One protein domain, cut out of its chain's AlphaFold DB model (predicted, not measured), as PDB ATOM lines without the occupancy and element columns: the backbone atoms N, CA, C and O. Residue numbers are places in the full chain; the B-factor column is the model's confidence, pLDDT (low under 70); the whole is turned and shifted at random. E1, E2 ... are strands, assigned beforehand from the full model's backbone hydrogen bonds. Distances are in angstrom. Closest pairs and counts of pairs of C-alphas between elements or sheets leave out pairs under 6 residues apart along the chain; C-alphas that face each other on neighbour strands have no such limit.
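What this domain is: This is residues 21 to 64 of the 283 residues of an uncharacterized protein of Brevundimonas diminuta (UniProt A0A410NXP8). This is a piece with little regular structure: a narrow three-stranded strip with E2 in the middle, drawn out into a rod by a loop at each end. E2 pairs with E1 over residues 37 to 41 and with E3 over residues 41 to 43, a staggered meander, each strand the antiparallel neighbour of the one before. The 44 printed residues hold three named strands in the order E1, E2, E3, both along the chain and across the sheet, and no named helix; the class is all strand, with 15 residues in named elements. It is extended, radius of gyration of the C-alphas 14.5 A, spanning 43 by 18 by 14 A.

Where its parts are: E1, residues 21 to 25, begins at C-alpha 21 (-3.343, 4.851, -39.210) and is 12.9 A long. E2, residues 37 to 43, is 19.7 A long. E3, residues 61 to 63, measures 6.6 A and ends at C-alpha 63 (-3.309, -2.441, -44.871).

How they stand to each other: E1 and E2 form an antiparallel hairpin at 155 degrees, with N 22 and O 40 within hydrogen-bond range at 2.9 A. E2 and E3 form another at 133 degrees, with N 63 and O 41 at 2.8 A. The edge strands E1 and E3 are apart.

The domain as a whole: The C-alphas of Asp 34 and Pro 49, the two farthest apart, are 43.1 A from each other. The printed part has no cut, and both links are long, with 11 and 17 residues. Residues 46 to 56 have pLDDT under 70.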
ATOM      1  N   LEU A  21      -4.201   5.575 -40.145       91.19
ATOM      2  CA  LEU A  21      -3.343   4.851 -39.210       91.19
ATOM      3  C   LEU A  21      -3.868   5.067 -37.794       91.19
ATOM      4  O   LEU A  21      -3.863   6.191 -37.295       91.19
ATOM      5  N   MET A  22      -4.304   3.994 -37.145       91.44
ATOM      6  CA  MET A  22      -4.661   4.014 -35.730       91.44
ATOM      7  C   MET A  22      -3.478   3.525 -34.899       91.44
ATOM      8  O   MET A  22      -2.923   2.462 -35.173       91.44
ATOM      9  N   LEU A  23      -3.110   4.300 -33.878       94.12
ATOM     10  CA  LEU A  23      -2.083   3.952 -32.897       94.12
ATOM     11  C   LEU A  23      -2.779   3.531 -31.601       94.12
ATOM     12  O   LEU A  23      -3.220   4.375 -30.821       94.12
ATOM     13  N   VAL A  24      -2.916   2.227 -31.384       94.31
ATOM     14  CA  VAL A  24      -3.642   1.662 -30.242       94.31
ATOM     15  C   VAL A  24      -2.647   1.228 -29.176       94.31
ATOM     16  O   VAL A  24      -1.838   0.331 -29.398       94.31
ATOM     17  N   ARG A  25      -2.718   1.828 -27.984       95.81
ATOM     18  CA  ARG A  25      -1.911   1.387 -26.839       95.81
ATOM     19  C   ARG A  25      -2.535   0.149 -26.195       95.81
ATOM     20  O   ARG A  25      -3.666   0.196 -25.719       95.81
ATOM     21  N   ARG A  26      -1.789  -0.949 -26.150       95.62
ATOM     22  CA  ARG A  26      -2.142  -2.192 -25.463       95.62
ATOM     23  C   ARG A  26      -1.674  -2.171 -23.998       95.62
ATOM     24  O   ARG A  26      -0.773  -1.408 -23.653       95.62
ATOM     25  N   PRO A  27      -2.264  -3.002 -23.118       96.44
ATOM     26  CA  PRO A  27      -1.869  -3.070 -21.704       96.44
ATOM     27  C   PRO A  27      -0.440  -3.582 -21.459       96.44
ATOM     28  O   PRO A  27       0.082  -3.421 -20.360       96.44
ATOM     29  N   ARG A  28       0.167  -4.237 -22.455       95.19
ATOM     30  CA  ARG A  28       1.530  -4.785 -22.442       95.19
ATOM     31  C   ARG A  28       2.157  -4.633 -23.826       95.19
ATOM     32  O   ARG A  28       1.437  -4.369 -24.789       95.19
ATOM     33  N   ASP A  29       3.467  -4.831 -23.897       96.38
ATOM     34  CA  ASP A  29       4.206  -4.844 -25.159       96.38
ATOM     35  C   ASP A  29       3.673  -5.926 -26.100       96.38
ATOM     36  O   ASP A  29       3.214  -6.991 -25.666       96.38
ATOM     37  N   LEU A  30       3.688  -5.629 -27.399       92.62
ATOM     38  CA  LEU A  30       3.225  -6.578 -28.403       92.62
ATOM     39  C   LEU A  30       4.200  -7.747 -28.509       92.62
ATOM     40  O   LEU A  30       5.409  -7.611 -28.324       92.62
ATOM     41  N   ILE A  31       3.670  -8.916 -28.865       90.19
ATOM     42  CA  ILE A  31       4.487 -10.112 -29.070       90.19
ATOM     43  C   ILE A  31       5.530  -9.823 -30.157       90.19
ATOM     44  O   ILE A  31       5.187  -9.505 -31.294       90.19
ATOM     45  N   GLY A  32       6.811  -9.948 -29.800       84.75
ATOM     46  CA  GLY A  32       7.930  -9.708 -30.713       84.75
ATOM     47  C   GLY A  32       8.353  -8.240 -30.859       84.75
ATOM     48  O   GLY A  32       9.178  -7.947 -31.727       84.75
ATOM     49  N   THR A  33       7.834  -7.326 -30.033       86.31
ATOM     50  CA  THR A  33       8.272  -5.920 -29.975       86.31
ATOM     51  C   THR A  33       8.569  -5.480 -28.536       86.31
ATOM     52  O   THR A  33       8.258  -6.175 -27.574       86.31
ATOM     53  N   ASP A  34       9.196  -4.315 -28.404       89.69
ATOM     54  CA  ASP A  34       9.483  -3.582 -27.164       89.69
ATOM     55  C   ASP A  34       8.536  -2.378 -26.979       89.69
ATOM     56  O   ASP A  34       8.861  -1.400 -26.306       89.69
ATOM     57  N   SER A  35       7.374  -2.413 -27.639       92.00
ATOM     58  CA  SER A  35       6.418  -1.308 -27.658       92.00
ATOM     59  C   SER A  35       5.001  -1.808 -27.398       92.00
ATOM     60  O   SER A  35       4.566  -2.765 -28.047       92.00
ATOM     61  N   PRO A  36       4.221  -1.124 -26.539       96.06
ATOM     62  CA  PRO A  36       2.810  -1.424 -26.334       96.06
ATOM     63  C   PRO A  36       1.919  -0.799 -27.417       96.06
ATOM     64  O   PRO A  36       0.699  -0.863 -27.306       96.06
ATOM     65  N   ILE A  37       2.481  -0.133 -28.430       94.94
ATOM     66  CA  ILE A  37       1.706   0.542 -29.476       94.94
ATOM     67  C   ILE A  37       1.507  -0.388 -30.672       94.94
ATOM     68  O   ILE A  37       2.454  -0.694 -31.394       94.94
ATOM     69  N   GLU A  38       0.259  -0.780 -30.919       92.06
ATOM     70  CA  GLU A  38      -0.158  -1.470 -32.137       92.06
ATOM     71  C   GLU A  38      -0.580  -0.465 -33.197       92.06
ATOM     72  O   GLU A  38      -1.402   0.418 -32.948       92.06
ATOM     73  N   ILE A  39      -0.010  -0.608 -34.389       91.44
ATOM     74  CA  ILE A  39      -0.323   0.247 -35.527       91.44
ATOM     75  C   ILE A  39      -1.259  -0.529 -36.449       91.44
ATOM     76  O   ILE A  39      -0.881  -1.568 -36.988       91.44
ATOM     77  N   MET A  40      -2.468  -0.012 -36.650       91.19
ATOM     78  CA  MET A  40      -3.465  -0.596 -37.546       91.19
ATOM     79  C   MET A  40      -3.715   0.344 -38.721       91.19
ATOM     80  O   MET A  40      -4.103   1.498 -38.526       91.19
ATOM     81  N   GLY A  41      -3.470  -0.140 -39.938       90.62
ATOM     82  CA  GLY A  41      -3.686   0.618 -41.166       90.62
ATOM     83  C   GLY A  41      -4.981   0.222 -41.859       90.62
ATOM     84  O   GLY A  41      -5.243  -0.966 -42.041       90.62
ATOM     85  N   TYR A  42      -5.752   1.214 -42.295       88.31
ATOM     86  CA  TYR A  42      -7.001   1.014 -43.023       88.31
ATOM     87  C   TYR A  42      -7.097   1.946 -44.230       88.31
ATOM     88  O   TYR A  42      -6.660   3.099 -44.179       88.31
ATOM     89  N   ILE A  43      -7.706   1.449 -45.302       87.19
ATOM     90  CA  ILE A  43      -8.145   2.240 -46.451       87.19
ATOM     91  C   ILE A  43      -9.672   2.117 -46.515       87.19
ATOM     92  O   ILE A  43     -10.172   1.030 -46.822       87.19
ATOM     93  N   PRO A  44     -10.422   3.185 -46.185       81.06
ATOM     94  CA  PRO A  44     -11.858   3.214 -46.416       81.06
ATOM     95  C   PRO A  44     -12.159   3.266 -47.926       81.06
ATOM     96  O   PRO A  44     -11.288   3.658 -48.716       81.06
ATOM     97  N   PRO A  45     -13.381   2.896 -48.342       72.06
ATOM     98  CA  PRO A  45     -13.819   3.104 -49.717       72.06
ATOM     99  C   PRO A  45     -13.896   4.607 -50.036       72.06
ATOM    100  O   PRO A  45     -13.690   5.471 -49.186       72.06
ATOM    101  N   ARG A  46     -14.116   4.955 -51.303       69.31
ATOM    102  CA  ARG A  46     -14.209   6.354 -51.737       69.31
ATOM    103  C   ARG A  46     -15.491   6.534 -52.525       69.31
ATOM    104  O   ARG A  46     -15.629   5.963 -53.602       69.31
ATOM    105  N   HIS A  47     -16.389   7.363 -52.015       60.28
ATOM    106  CA  HIS A  47     -17.641   7.704 -52.676       60.28
ATOM    107  C   HIS A  47     -17.575   9.158 -53.131       60.28
ATOM    108  O   HIS A  47     -17.572  10.090 -52.325       60.28
ATOM    109  N   MET A  48     -17.444   9.375 -54.440       54.47
ATOM    110  CA  MET A  48     -17.433  10.714 -55.032       54.47
ATOM    111  C   MET A  48     -18.674  10.905 -55.913       54.47
ATOM    112  O   MET A  48     -18.865  10.119 -56.841       54.47
ATOM    113  N   PRO A  49     -19.486  11.956 -55.676       53.47
ATOM    114  CA  PRO A  49     -19.322  12.992 -54.649       53.47
ATOM    115  C   PRO A  49     -19.705  12.504 -53.231       53.47
ATOM    116  O   PRO A  49     -20.713  11.830 -53.061       53.47
ATOM    117  N   GLY A  50     -18.928  12.895 -52.206       57.53
ATOM    118  CA  GLY A  50     -19.355  12.826 -50.796       57.53
ATOM    119  C   GLY A  50     -18.487  12.052 -49.783       57.53
ATOM    120  O   GLY A  50     -18.994  11.728 -48.716       57.53
ATOM    121  N   GLY A  51     -17.200  11.802 -50.045       63.84
ATOM    122  CA  GLY A  51     -16.218  11.446 -49.005       63.84
ATOM    123  C   GLY A  51     -15.833   9.962 -48.922       63.84
ATOM    124  O   GLY A  51     -15.942   9.224 -49.893       63.84
ATOM    125  N   ALA A  52     -15.272   9.550 -47.778       61.53
ATOM    126  CA  ALA A  52     -14.654   8.227 -47.595       61.53
ATOM    127  C   ALA A  52     -15.588   7.168 -46.973       61.53
ATOM    128  O   ALA A  52     -15.385   5.977 -47.154       61.53
ATOM    129  N   LEU A  53     -16.606   7.584 -46.223       63.66
ATOM    130  CA  LEU A  53     -17.607   6.688 -45.643       63.66
ATOM    131  C   LEU A  53     -18.962   7.372 -45.795       63.66
ATOM    132  O   LEU A  53     -19.124   8.509 -45.350       63.66
ATOM    133  N   GLN A  54     -19.900   6.714 -46.462       62.59
ATOM    134  CA  GLN A  54     -21.261   7.201 -46.687       62.59
ATOM    135  C   GLN A  54     -22.314   6.283 -46.077       62.59
ATOM    136  O   GLN A  54     -23.360   6.772 -45.655       62.59
ATOM    137  N   VAL A  55     -22.044   4.979 -46.000       67.56
ATOM    138  CA  VAL A  55     -22.951   3.993 -45.401       67.56
ATOM    139  C   VAL A  55     -22.198   3.058 -44.462       67.56
ATOM    140  O   VAL A  55     -21.015   2.790 -44.639       67.56
ATOM    141  N   GLU A  56     -22.886   2.541 -43.445       68.75
ATOM    142  CA  GLU A  56     -22.295   1.689 -42.398       68.75
ATOM    143  C   GLU A  56     -21.691   0.381 -42.944       68.75
ATOM    144  O   GLU A  56     -20.778  -0.189 -42.354       68.75
ATOM    145  N   THR A  57     -22.154  -0.069 -44.113       73.25
ATOM    146  CA  THR A  57     -21.684  -1.281 -44.802       73.25
ATOM    147  C   THR A  57     -20.491  -1.042 -45.726       73.25
ATOM    148  O   THR A  57     -20.136  -1.919 -46.516       73.25
ATOM    149  N   ASP A  58     -19.907   0.151 -45.693       75.56
ATOM    150  CA  ASP A  58     -18.804   0.516 -46.565       75.56
ATOM    151  C   ASP A  58     -17.569  -0.372 -46.327       75.56
ATOM    152  O   ASP A  58     -17.067  -0.451 -45.202       75.56
ATOM    153  N   PRO A  59     -17.044  -1.055 -47.367       74.56
ATOM    154  CA  PRO A  59     -15.980  -2.032 -47.190       74.56
ATOM    155  C   PRO A  59     -14.641  -1.350 -46.891       74.56
ATOM    156  O   PRO A  59     -13.980  -0.816 -47.781       74.56
ATOM    157  N   VAL A  60     -14.208  -1.411 -45.633       82.75
ATOM    158  CA  VAL A  60     -12.886  -0.946 -45.201       82.75
ATOM    159  C   VAL A  60     -11.860  -2.065 -45.375       82.75
ATOM    160  O   VAL A  60     -12.004  -3.154 -44.821       82.75
ATOM    161  N   SER A  61     -10.789  -1.791 -46.119       86.25
ATOM    162  CA  SER A  61      -9.695  -2.747 -46.321       86.25
ATOM    163  C   SER A  61      -8.570  -2.512 -45.315       86.25
ATOM    164  O   SER A  61      -8.118  -1.379 -45.143       86.25
ATOM    165  N   SER A  62      -8.072  -3.576 -44.676       88.00
ATOM    166  CA  SER A  62      -6.860  -3.478 -43.850       88.00
ATOM    167  C   SER A  62      -5.612  -3.328 -44.723       88.00
ATOM    168  O   SER A  62      -5.539  -3.884 -45.822       88.00
ATOM    169  N   VAL A  63      -4.605  -2.621 -44.215       88.25
ATOM    170  CA  VAL A  63      -3.309  -2.441 -44.871       88.25
ATOM    171  C   VAL A  63      -2.209  -3.045 -44.018       88.25
ATOM    172  O   VAL A  63      -2.025  -2.679 -42.858       88.25
ATOM    173  N   GLY A  64      -1.419  -3.927 -44.629       84.56
ATOM    174  CA  GLY A  64      -0.192  -4.428 -44.024       84.56
ATOM    175  C   GLY A  64       0.881  -3.340 -43.974       84.56
ATOM    176  O   GLY A  64       1.289  -2.810 -45.008       84.56
TER     177      GLY A  64